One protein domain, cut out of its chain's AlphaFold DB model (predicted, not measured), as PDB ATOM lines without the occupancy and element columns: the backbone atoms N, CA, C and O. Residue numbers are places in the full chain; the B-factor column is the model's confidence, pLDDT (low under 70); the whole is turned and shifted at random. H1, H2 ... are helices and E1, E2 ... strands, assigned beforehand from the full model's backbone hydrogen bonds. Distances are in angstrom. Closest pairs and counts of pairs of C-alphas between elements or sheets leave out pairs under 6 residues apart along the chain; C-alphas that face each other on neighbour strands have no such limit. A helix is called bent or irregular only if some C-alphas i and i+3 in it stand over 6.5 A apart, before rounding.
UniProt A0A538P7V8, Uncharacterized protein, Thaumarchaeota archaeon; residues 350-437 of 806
ATOM      1  N   VAL A 350      52.999   8.018  40.302       85.69
ATOM      2  CA  VAL A 350      53.680   8.156  41.597       85.69
ATOM      3  C   VAL A 350      53.723   9.628  42.019       85.69
ATOM      4  O   VAL A 350      54.372  10.443  41.359       85.69
ATOM      5  N   SER A 351      53.093   9.978  43.144       87.62
ATOM      6  CA  SER A 351      53.135  11.333  43.720       87.62
ATOM      7  C   SER A 351      53.478  11.313  45.213       87.62
ATOM      8  O   SER A 351      53.352  10.299  45.892       87.62
ATOM      9  N   THR A 352      53.957  12.443  45.734       86.94
ATOM     10  CA  THR A 352      54.349  12.598  47.143       86.94
ATOM     11  C   THR A 352      53.221  13.239  47.940       86.94
ATOM     12  O   THR A 352      52.709  14.289  47.542       86.94
ATOM     13  N   LEU A 353      52.880  12.649  49.089       83.75
ATOM     14  CA  LEU A 353      51.843  13.174  49.975       83.75
ATOM     15  C   LEU A 353      52.309  14.469  50.661       83.75
ATOM     16  O   LEU A 353      53.395  14.521  51.247       83.75
ATOM     17  N   ARG A 354      51.488  15.526  50.596       81.88
ATOM     18  CA  ARG A 354      51.772  16.854  51.167       81.88
ATOM     19  C   ARG A 354      50.640  17.334  52.078       81.88
ATOM     20  O   ARG A 354      49.494  16.912  51.945       81.88
ATOM     21  N   GLY A 355      50.971  18.280  52.958       68.62
ATOM     22  CA  GLY A 355      50.029  18.877  53.913       68.62
ATOM     23  C   GLY A 355      50.217  18.400  55.353       68.62
ATOM     24  O   GLY A 355      49.229  18.178  56.047       68.62
ATOM     25  N   GLU A 356      51.465  18.235  55.792       58.94
ATOM     26  CA  GLU A 356      51.800  17.890  57.175       58.94
ATOM     27  C   GLU A 356      51.175  18.903  58.150       58.94
ATOM     28  O   GLU A 356      51.251  20.113  57.935       58.94
ATOM     29  N   GLY A 357      50.475  18.405  59.174       59.97
ATOM     30  CA  GLY A 357      49.713  19.228  60.122       59.97
ATOM     31  C   GLY A 357      48.433  19.881  59.571       59.97
ATOM     32  O   GLY A 357      47.774  20.615  60.305       59.97
ATOM     33  N   SER A 358      48.048  19.634  58.312       61.22
ATOM     34  CA  SER A 358      46.796  20.147  57.732       61.22
ATOM     35  C   SER A 358      45.645  19.144  57.845       61.22
ATOM     36  O   SER A 358      45.836  17.939  57.720       61.22
ATOM     37  N   THR A 359      44.418  19.648  57.981       65.19
ATOM     38  CA  THR A 359      43.173  18.854  58.011       65.19
ATOM     39  C   THR A 359      42.715  18.353  56.632       65.19
ATOM     40  O   THR A 359      41.567  17.933  56.473       65.19
ATOM     41  N   ASN A 360      43.572  18.454  55.610       73.69
ATOM     42  CA  ASN A 360      43.239  18.111  54.229       73.69
ATOM     43  C   ASN A 360      44.485  17.643  53.432       73.69
ATOM     44  O   ASN A 360      44.938  18.356  52.525       73.69
ATOM     45  N   PRO A 361      45.073  16.480  53.792       82.69
ATOM     46  CA  PRO A 361      46.193  15.870  53.072       82.69
ATOM     47  C   PRO A 361      45.895  15.701  51.575       82.69
ATOM     48  O   PRO A 361      44.795  15.310  51.175       82.69
ATOM     49  N   ARG A 362      46.890  16.009  50.735       86.75
ATOM     50  CA  ARG A 362      46.729  16.028  49.274       86.75
ATOM     51  C   ARG A 362      47.999  15.681  48.509       86.75
ATOM     52  O   ARG A 362      49.114  16.014  48.919       86.75
ATOM     53  N   PHE A 363      47.802  15.086  47.344       88.00
ATOM     54  CA  PHE A 363      48.820  14.881  46.324       88.00
ATOM     55  C   PHE A 363      48.867  16.057  45.353       88.00
ATOM     56  O   PHE A 363      47.889  16.781  45.164       88.00
ATOM     57  N   PHE A 364      50.028  16.239  44.731       87.88
ATOM     58  CA  PHE A 364      50.271  17.272  43.732       87.88
ATOM     59  C   PHE A 364      50.689  16.570  42.443       87.88
ATOM     60  O   PHE A 364      51.806  16.058  42.344       87.88
ATOM     61  N   ILE A 365      49.763  16.463  41.492       90.00
ATOM     62  CA  ILE A 365      49.959  15.702  40.256       90.00
ATOM     63  C   ILE A 365      50.032  16.691  39.098       90.00
ATOM     64  O   ILE A 365      49.191  17.577  38.996       90.00
ATOM     65  N   ALA A 366      51.036  16.584  38.226       89.25
ATOM     66  CA  ALA A 366      51.063  17.400  37.016       89.25
ATOM     67  C   ALA A 366      49.914  16.995  36.089       89.25
ATOM     68  O   ALA A 366      49.756  15.812  35.796       89.25
ATOM     69  N   LYS A 367      49.147  17.982  35.619       88.75
ATOM     70  CA  LYS A 367      47.971  17.814  34.752       88.75
ATOM     71  C   LYS A 367      48.250  16.855  33.589       88.75
ATOM     72  O   LYS A 367      47.578  15.836  33.466       88.75
ATOM     73  N   ARG A 368      49.353  17.101  32.870       88.69
ATOM     74  CA  ARG A 368      49.863  16.261  31.776       88.69
ATOM     75  C   ARG A 368      49.973  14.773  32.127       88.69
ATOM     76  O   ARG A 368      49.705  13.948  31.269       88.69
ATOM     77  N   LEU A 369      50.345  14.413  33.356       89.31
ATOM     78  CA  LEU A 369      50.470  13.004  33.749       89.31
ATOM     79  C   LEU A 369      49.102  12.324  33.879       89.31
ATOM     80  O   LEU A 369      48.997  11.142  33.580       89.31
ATOM     81  N   ILE A 370      48.057  13.053  34.288       87.75
ATOM     82  CA  ILE A 370      46.678  12.533  34.309       87.75
ATOM     83  C   ILE A 370      46.175  12.375  32.871       87.75
ATOM     84  O   ILE A 370      45.612  11.337  32.532       87.75
ATOM     85  N   GLU A 371      46.446  13.356  32.009       89.12
ATOM     86  CA  GLU A 371      46.103  13.316  30.581       89.12
ATOM     87  C   GLU A 371      46.804  12.130  29.872       89.12
ATOM     88  O   GLU A 371      46.153  11.340  29.192       89.12
ATOM     89  N   GLU A 372      48.104  11.912  30.118       86.56
ATOM     90  CA  GLU A 372      48.904  10.791  29.580       86.56
ATOM     91  C   GLU A 372      48.569   9.412  30.179       86.56
ATOM     92  O   GLU A 372      48.852   8.385  29.548       86.56
ATOM     93  N   ALA A 373      48.008   9.367  31.392       84.75
ATOM     94  CA  ALA A 373      47.600   8.131  32.061       84.75
ATOM     95  C   ALA A 373      46.176   7.688  31.697       84.75
ATOM     96  O   ALA A 373      45.902   6.491  31.668       84.75
ATOM     97  N   THR A 374      45.277   8.640  31.425       85.25
ATOM     98  CA  THR A 374      43.835   8.383  31.242       85.25
ATOM     99  C   THR A 374      43.344   8.599  29.812       85.25
ATOM    100  O   THR A 374      42.242   8.171  29.477       85.25
ATOM    101  N   GLY A 375      44.134   9.263  28.961       82.44
ATOM    102  CA  GLY A 375      43.740   9.638  27.600       82.44
ATOM    103  C   GLY A 375      42.713  10.775  27.531       82.44
ATOM    104  O   GLY A 375      42.208  11.068  26.450       82.44
ATOM    105  N   VAL A 376      42.387  11.409  28.664       83.88
ATOM    106  CA  VAL A 376      41.403  12.494  28.758       83.88
ATOM    107  C   VAL A 376      42.128  13.825  28.898       83.88
ATOM    108  O   VAL A 376      42.706  14.107  29.945       83.88
ATOM    109  N   GLU A 377      42.068  14.661  27.860       85.81
ATOM    110  CA  GLU A 377      42.538  16.048  27.937       85.81
ATOM    111  C   GLU A 377      41.680  16.845  28.933       85.81
ATOM    112  O   GLU A 377      40.443  16.809  28.899       85.81
ATOM    113  N   LEU A 378      42.340  17.568  29.843       83.06
ATOM    114  CA  LEU A 378      41.688  18.402  30.847       83.06
ATOM    115  C   LEU A 378      41.582  19.833  30.290       83.06
ATOM    116  O   LEU A 378      42.479  20.663  30.443       83.06
ATOM    117  N   GLU A 379      40.487  20.143  29.599       76.69
ATOM    118  CA  GLU A 379      40.272  21.459  28.987       76.69
ATOM    119  C   GLU A 379      39.926  22.526  30.043       76.69
ATOM    120  O   GLU A 379      39.175  22.275  30.989       76.69
ATOM    121  N   ASN A 380      40.443  23.749  29.864       70.12
ATOM    122  CA  ASN A 380      40.284  24.857  30.813       70.12
ATOM    123  C   ASN A 380      38.808  25.212  31.071       70.12
ATOM    124  O   ASN A 380      38.189  25.927  30.286       70.12
ATOM    125  N   GLY A 381      38.290  24.804  32.229       59.16
ATOM    126  CA  GLY A 381      36.984  25.151  32.795       59.16
ATOM    127  C   GLY A 381      35.902  24.090  32.663       59.16
ATOM    128  O   GLY A 381      34.774  24.333  33.091       59.16
ATOM    129  N   LYS A 382      36.227  22.908  32.133       68.69
ATOM    130  CA  LYS A 382      35.374  21.733  32.317       68.69
ATOM    131  C   LYS A 382      35.454  21.259  33.774       68.69
ATOM    132  O   LYS A 382      36.521  21.274  34.393       68.69
ATOM    133  N   GLU A 383      34.314  20.845  34.332       78.94
ATOM    134  CA  GLU A 383      34.295  20.067  35.573       78.94
ATOM    135  C   GLU A 383      34.525  18.593  35.218       78.94
ATOM    136  O   GLU A 383      33.919  18.075  34.281       78.94
ATOM    137  N   TYR A 384      35.369  17.909  35.980       83.31
ATOM    138  CA  TYR A 384      35.645  16.485  35.843       83.31
ATOM    139  C   TYR A 384      35.375  15.767  37.167       83.31
ATOM    140  O   TYR A 384      35.753  16.238  38.241       83.31
ATOM    141  N   GLU A 385      34.748  14.598  37.091       88.38
ATOM    142  CA  GLU A 385      34.721  13.637  38.190       88.38
ATOM    143  C   GLU A 385      35.926  12.701  38.029       88.38
ATOM    144  O   GLU A 385      36.023  11.982  37.033       88.38
ATOM    145  N   LEU A 386      36.848  12.741  38.994       89.81
ATOM    146  CA  LEU A 386      38.038  11.890  39.046       89.81
ATOM    147  C   LEU A 386      37.781  10.805  40.096       89.81
ATOM    148  O   LEU A 386      37.426  11.125  41.236       89.81
ATOM    149  N   ARG A 387      37.959   9.540  39.716       90.38
ATOM    150  CA  ARG A 387      37.888   8.371  40.601       90.38
ATOM    151  C   ARG A 387      39.139   7.521  40.435       90.38
ATOM    152  O   ARG A 387      39.681   7.440  39.330       90.38
ATOM    153  N   GLY A 388      39.564   6.876  41.509       90.12
ATOM    154  CA  GLY A 388      40.770   6.069  41.504       90.12
ATOM    155  C   GLY A 388      41.093   5.459  42.859       90.12
ATOM    156  O   GLY A 388      40.326   5.584  43.815       90.12
ATOM    157  N   ARG A 389      42.291   4.885  42.955       89.69
ATOM    158  CA  ARG A 389      42.865   4.295  44.167       89.69
ATOM    159  C   ARG A 389      44.209   4.929  44.497       89.69
ATOM    160  O   ARG A 389      44.986   5.261  43.606       89.69
ATOM    161  N   ILE A 390      44.500   5.072  45.785       89.19
ATOM    162  CA  ILE A 390      45.828   5.417  46.297       89.19
ATOM    163  C   ILE A 390      46.352   4.189  47.048       89.19
ATOM    164  O   ILE A 390      45.766   3.772  48.052       89.19
ATOM    165  N   GLU A 391      47.439   3.591  46.559       86.69
ATOM    166  CA  GLU A 391      47.992   2.347  47.104       86.69
ATOM    167  C   GLU A 391      48.327   2.492  48.597       86.69
ATOM    168  O   GLU A 391      48.930   3.474  49.027       86.69
ATOM    169  N   GLY A 392      47.915   1.517  49.414       81.75
ATOM    170  CA  GLY A 392      48.151   1.526  50.863       81.75
ATOM    171  C   GLY A 392      47.336   2.558  51.658       81.75
ATOM    172  O   GLY A 392      47.471   2.597  52.882       81.75
ATOM    173  N   ILE A 393      46.494   3.356  50.991       85.06
ATOM    174  CA  ILE A 393      45.559   4.306  51.605       85.06
ATOM    175  C   ILE A 393      44.116   3.824  51.419       85.06
ATOM    176  O   ILE A 393      43.514   3.419  52.405       85.06
ATOM    177  N   GLY A 394      43.592   3.818  50.190       84.38
ATOM    178  CA  GLY A 394      42.168   3.590  49.924       84.38
ATOM    179  C   GLY A 394      41.703   4.181  48.589       84.38
ATOM    180  O   GLY A 394      42.508   4.700  47.809       84.38
ATOM    181  N   ASP A 395      40.400   4.104  48.330       88.31
ATOM    182  CA  ASP A 395      39.778   4.603  47.098       88.31
ATOM    183  C   ASP A 395      39.402   6.089  47.238       88.31
ATOM    184  O   ASP A 395      39.056   6.560  48.320       88.31
ATOM    185  N   PHE A 396      39.456   6.857  46.148       87.31
ATOM    186  CA  PHE A 396      39.111   8.279  46.141       87.31
ATOM    187  C   PHE A 396      38.111   8.640  45.043       87.31
ATOM    188  O   PHE A 396      38.091   8.084  43.944       87.31
ATOM    189  N   LYS A 397      37.291   9.651  45.337       88.56
ATOM    190  CA  LYS A 397      36.369  10.277  44.391       88.56
ATOM    191  C   LYS A 397      36.328  11.779  44.646       88.56
ATOM    192  O   LYS A 397      35.955  12.211  45.732       88.56
ATOM    193  N   MET A 398      36.665  12.579  43.638       86.12
ATOM    194  CA  MET A 398      36.681  14.041  43.744       86.12
ATOM    195  C   MET A 398      36.084  14.735  42.516       86.12
ATOM    196  O   MET A 398      35.920  14.141  41.451       86.12
ATOM    197  N   ARG A 399      35.788  16.027  42.679       83.75
ATOM    198  CA  ARG A 399      35.447  16.951  41.593       83.75
ATOM    199  C   ARG A 399      36.640  17.870  41.354       83.75
ATOM    200  O   ARG A 399      37.116  18.495  42.299       83.75
ATOM    201  N   HIS A 400      37.105  17.949  40.116       82.94
ATOM    202  CA  HIS A 400      38.109  18.914  39.667       82.94
ATOM    203  C   HIS A 400      37.435  19.920  38.739       82.94
ATOM    204  O   HIS A 400      36.750  19.515  37.806       82.94
ATOM    205  N   VAL A 401      37.627  21.216  38.972       77.06
ATOM    206  CA  VAL A 401      37.301  22.246  37.977       77.06
ATOM    207  C   VAL A 401      38.628  22.704  37.414       77.06
ATOM    208  O   VAL A 401      39.408  23.346  38.114       77.06
ATOM    209  N   GLU A 402      38.889  22.343  36.167       80.94
ATOM    210  CA  GLU A 402      40.152  22.649  35.516       80.94
ATOM    211  C   GLU A 402      40.262  24.157  35.257       80.94
ATOM    212  O   GLU A 402      39.316  24.772  34.776       80.94
ATOM    213  N   ARG A 403      41.386  24.787  35.613       72.94
ATOM    214  CA  ARG A 403      41.542  26.261  35.581       72.94
ATOM    215  C   ARG A 403      42.693  26.752  34.700       72.94
ATOM    216  O   ARG A 403      43.027  27.934  34.728       72.94
ATOM    217  N   GLY A 404      43.315  25.860  33.925       71.81
ATOM    218  CA  GLY A 404      44.596  26.129  33.273       71.81
ATOM    219  C   GLY A 404      45.781  26.041  34.240       71.81
ATOM    220  O   GLY A 404      46.877  26.488  33.906       71.81
ATOM    221  N   GLU A 405      45.580  25.477  35.435       79.94
ATOM    222  CA  GLU A 405      46.665  25.192  36.372       79.94
ATOM    223  C   GLU A 405      47.492  23.998  35.852       79.94
ATOM    224  O   GLU A 405      46.929  23.000  35.402       79.94
ATOM    225  N   PRO A 406      48.836  24.034  35.925       84.31
ATOM    226  CA  PRO A 406      49.675  22.924  35.463       84.31
ATOM    227  C   PRO A 406      49.587  21.667  36.351       84.31
ATOM    228  O   PRO A 406      50.220  20.649  36.050       84.31
ATOM    229  N   HIS A 407      48.824  21.718  37.448       86.31
ATOM    230  CA  HIS A 407      48.736  20.671  38.459       86.31
ATOM    231  C   HIS A 407      47.304  20.493  38.978       86.31
ATOM    232  O   HIS A 407      46.559  21.458  39.114       86.31
ATOM    233  N   VAL A 408      46.963  19.255  39.329       86.56
ATOM    234  CA  VAL A 408      45.699  18.856  39.956       86.56
ATOM    235  C   VAL A 408      45.981  18.397  41.387       86.56
ATOM    236  O   VAL A 408      46.938  17.656  41.643       86.56
ATOM    237  N   TYR A 409      45.145  18.840  42.328       88.25
ATOM    238  CA  TYR A 409      45.236  18.467  43.739       88.25
ATOM    239  C   TYR A 409      44.321  17.275  44.027       88.25
ATOM    240  O   TYR A 409      43.117  17.455  44.199       88.25
ATOM    241  N   VAL A 410      44.874  16.062  44.109       87.31
ATOM    242  CA  VAL A 410      44.095  14.893  44.547       87.31
ATOM    243  C   VAL A 410      44.061  14.868  46.069       87.31
ATOM    244  O   VAL A 410      45.082  14.661  46.726       87.31
ATOM    245  N   HIS A 411      42.885  15.137  46.624       84.62
ATOM    246  CA  HIS A 411      42.630  15.156  48.059       84.62
ATOM    247  C   HIS A 411      42.300  13.756  48.576       84.62
ATOM    248  O   HIS A 411      41.569  13.012  47.923       84.62
ATOM    249  N   VAL A 412      42.816  13.410  49.755       81.62
ATOM    250  CA  VAL A 412      42.552  12.108  50.376       81.62
ATOM    251  C   VAL A 412      41.248  12.175  51.188       81.62
ATOM    252  O   VAL A 412      41.141  13.068  52.038       81.62
ATOM    253  N   PRO A 413      40.261  11.279  50.966       79.00
ATOM    254  CA  PRO A 413      39.001  11.277  51.717       79.00
ATOM    255  C   PRO A 413      39.228  11.221  53.230       79.00
ATOM    256  O   PRO A 413      40.191  10.608  53.690       79.00
ATOM    257  N   LYS A 414      38.355  11.856  54.019       78.75
ATOM    258  CA  LYS A 414      38.497  11.901  55.490       78.75
ATOM    259  C   LYS A 414      38.291  10.534  56.131       78.75
ATOM    260  O   LYS A 414      38.802  10.271  57.210       78.75
ATOM    261  N   GLU A 415      37.537   9.697  55.445       76.69
ATOM    262  CA  GLU A 415      37.147   8.348  55.806       76.69
ATOM    263  C   GLU A 415      38.337   7.378  55.673       76.69
ATOM    264  O   GLU A 415      38.467   6.452  56.466       76.69
ATOM    265  N   GLU A 416      39.247   7.656  54.731       74.75
ATOM    266  CA  GLU A 416      40.483   6.894  54.487       74.75
ATOM    267  C   GLU A 416      41.698   7.463  55.257       74.75
ATOM    268  O   GLU A 416      42.768   6.847  55.293       74.75
ATOM    269  N   GLN A 417      41.569   8.646  55.880       76.00
ATOM    270  CA  GLN A 417      42.640   9.279  56.662       76.00
ATOM    271  C   GLN A 417      42.981   8.448  57.903       76.00
ATOM    272  O   GLN A 417      42.184   8.307  58.826       76.00
ATOM    273  N   SER A 418      44.196   7.896  57.919       69.00
ATOM    274  CA  SER A 418      44.654   6.941  58.931       69.00
ATOM    275  C   SER A 418      46.115   7.167  59.323       69.00
ATOM    276  O   SER A 418      46.913   7.673  58.533       69.00
ATOM    277  N   ASP A 419      46.498   6.702  60.517       67.50
ATOM    278  CA  ASP A 419      47.855   6.823  61.090       67.50
ATOM    279  C   ASP A 419      48.968   6.143  60.259       67.50
ATOM    280  O   ASP A 419      50.153   6.237  60.576       67.50
ATOM    281  N   LYS A 420      48.597   5.432  59.186       66.44
ATOM    282  CA  LYS A 420      49.513   4.834  58.203       66.44
ATOM    283  C   LYS A 420      50.004   5.847  57.159       66.44
ATOM    284  O   LYS A 420      50.941   5.550  56.417       66.44
ATOM    285  N   MET A 421      49.375   7.020  57.074       78.50
ATOM    286  CA  MET A 421      49.778   8.098  56.175       78.50
ATOM    287  C   MET A 421      51.056   8.767  56.659       78.50
ATOM    288  O   MET A 421      51.155   9.197  57.805       78.50
ATOM    289  N   LYS A 422      52.021   8.918  55.753       80.69
ATOM    290  CA  LYS A 422      53.280   9.601  56.031       80.69
ATOM    291  C   LYS A 422      53.504  10.705  55.013       80.69
ATOM    292  O   LYS A 422      53.620  10.466  53.809       80.69
ATOM    293  N   PHE A 423      53.591  11.930  55.505       82.06
ATOM    294  CA  PHE A 423      53.942  13.079  54.684       82.06
ATOM    295  C   PHE A 423      55.366  12.929  54.136       82.06
ATOM    296  O   PHE A 423      56.254  12.407  54.805       82.06
ATOM    297  N   GLY A 424      55.581  13.345  52.887       79.12
ATOM    298  CA  GLY A 424      56.873  13.207  52.210       79.12
ATOM    299  C   GLY A 424      57.149  11.836  51.574       79.12
ATOM    300  O   GLY A 424      57.953  11.780  50.640       79.12
ATOM    301  N   GLU A 425      56.467  10.754  51.975       84.81
ATOM    302  CA  GLU A 425      56.555   9.476  51.250       84.81
ATOM    303  C   GLU A 425      55.819   9.534  49.896       84.81
ATOM    304  O   GLU A 425      54.974  10.401  49.632       84.81
ATOM    305  N   LYS A 426      56.220   8.636  48.991       86.19
ATOM    306  CA  LYS A 426      55.653   8.482  47.648       86.19
ATOM    307  C   LYS A 426      54.595   7.388  47.662       86.19
ATOM    308  O   LYS A 426      54.871   6.295  48.141       86.19
ATOM    309  N   TYR A 427      53.450   7.680  47.065       89.00
ATOM    310  CA  TYR A 427      52.336   6.757  46.898       89.00
ATOM    311  C   TYR A 427      52.038   6.574  45.409       89.00
ATOM    312  O   TYR A 427      52.229   7.499  44.609       89.00
ATOM    313  N   VAL A 428      51.581   5.380  45.049       88.50
ATOM    314  CA  VAL A 428      51.086   5.044  43.712       88.50
ATOM    315  C   VAL A 428      49.606   5.426  43.639       88.50
ATOM    316  O   VAL A 428      48.842   5.120  44.553       88.50
ATOM    317  N   ILE A 429      49.212   6.139  42.582       90.31
ATOM    318  CA  ILE A 429      47.848   6.640  42.377       90.31
ATOM    319  C   ILE A 429      47.332   6.117  41.039       90.31
ATOM    320  O   ILE A 429      47.843   6.479  39.980       90.31
ATOM    321  N   GLU A 430      46.321   5.266  41.091       90.12
ATOM    322  CA  GLU A 430      45.645   4.683  39.934       90.12
ATOM    323  C   GLU A 430      44.348   5.445  39.669       90.12
ATOM    324  O   GLU A 430      43.668   5.855  40.606       90.12
ATOM    325  N   PHE A 431      44.006   5.662  38.397       88.38
ATOM    326  CA  PHE A 431      42.787   6.363  37.988       88.38
ATOM    327  C   PHE A 431      41.838   5.391  37.286       88.38
ATOM    328  O   PHE A 431      42.052   5.049  36.126       88.38
ATOM    329  N   ASP A 432      40.770   4.986  37.976       86.81
ATOM    330  CA  ASP A 432      39.729   4.105  37.427       86.81
ATOM    331  C   ASP A 432      38.887   4.825  36.368       86.81
ATOM    332  O   ASP A 432      38.392   4.225  35.416       86.81
ATOM    333  N   SER A 433      38.659   6.130  36.564       84.62
ATOM    334  CA  SER A 433      37.961   6.970  35.591       84.62
ATOM    335  C   SER A 433      38.229   8.454  35.817       84.62
ATOM    336  O   SER A 433      38.213   8.957  36.941       84.62
ATOM    337  N   VAL A 434      38.387   9.177  34.714       85.88
ATOM    338  CA  VAL A 434      38.299  10.636  34.663       85.88
ATOM    339  C   VAL A 434      37.249  10.958  33.615       85.88
ATOM    340  O   VAL A 434      37.371  10.537  32.469       85.88
ATOM    341  N   ARG A 435      36.167  11.638  34.006       84.69
ATOM    342  CA  ARG A 435      35.040  11.915  33.100       84.69
ATOM    343  C   ARG A 435      34.535  13.339  33.252       84.69
ATOM    344  O   ARG A 435      34.368  13.818  34.371       84.69
ATOM    345  N   GLU A 436      34.274  14.002  32.127       79.50
ATOM    346  CA  GLU A 436      33.655  15.330  32.111       79.50
ATOM    347  C   GLU A 436      32.272  15.257  32.780       79.50
ATOM    348  O   GLU A 436      31.408  14.464  32.391       79.50
ATOM    349  N   ARG A 437      32.057  16.059  33.823       80.00
ATOM    350  CA  ARG A 437      30.842  16.024  34.630       80.00
ATOM    351  C   ARG A 437      29.786  16.957  34.039       80.00
ATOM    352  O   ARG A 437      29.756  18.145  34.332       80.00
TER     353      ARG A 437
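This is residues 350 to 437 of the 806 residues of an uncharacterized protein of Thaumarchaeota archaeon (UniProt A0A538P7V8). One six-stranded sheet curls into a nearly closed barrel: strands E4 and E3 face E1, E2 and E5 across it, E6 is the hinge, and the edges E4 and E5 come near each other without pairing as neighbours. A short helix, H1, packs by the end of E2, next to E5 and E6, and the long link of residues 412 to 425 lies toward the opposite end of the barrel. The printed part has 88 residues with one named helix and six named strands, in the order E1 E2 H1 E3 E4 E5 E6; the sheet's order is E4 - E3 - E6 - E1 - E2 - E5, antiparallel throughout, and the class is mostly strand. The whole is compact, with a radius of gyration of the C-alphas of 12.5 A, yet elongated, spanning 36 by 22 by 20 A.

E1, residues 350 to 354, begins at C-alpha 350, (53.680, 8.156, 41.597), and measures 13.1 A from first to last C-alpha. E2 holds residues 362 to 366, also 13.1 A, and H1 follows at once with residues 367 to 374, 10.9 A. E3, residues 383 to 390, measures 21.5 A; E4, residues 394 to 401, 22.7 A; E5, residues 407 to 411, 12.6 A. E6, the longest strand, holds residues 426 to 436, 27.8 A, and ends at C-alpha 436, (33.655, 15.330, 32.111).

The folded sheet, bent back on itself into two leaves, is strongly twisted. The hairpin E1 and E2 has N 354 and O 362 at 2.9 A. E2 and E5 have N 363 and O 410 at 2.8 A. The hairpin E3 and E4 has N 384 and O 400 at 2.8 A. E6 bends by 63 degrees at residue 432; its residues 426 to 428 pair with E1, with N 427 and O 351 at 2.9 A, and residues 429 to 436 with E3, with N 387 and O 433 at 2.8 A. The closest C-alphas of the edge strands E4 and E5, those of Met 398 and His 411, are 7.4 A apart. H1 is on the sheet at a height of 7.6 A, only just over none of its strands, with 2 C-alphas falling on E6 and 2 on E5. Its closest C-alphas to E6 are those of Thr 374 and Val 434, 6.9 A. In H1 every O i to N i+4 pair is within hydrogen-bond range.

The two C-alphas farthest apart, those of Glu 379 and Asp 419, are 36.1 A apart. The printed part has no cut. The link E5 to E6, 14 residues, is long. The mean pLDDT of the printed part is 82.0; residues 355 to 359, 381 to 382 and 418 to 420 are under 70.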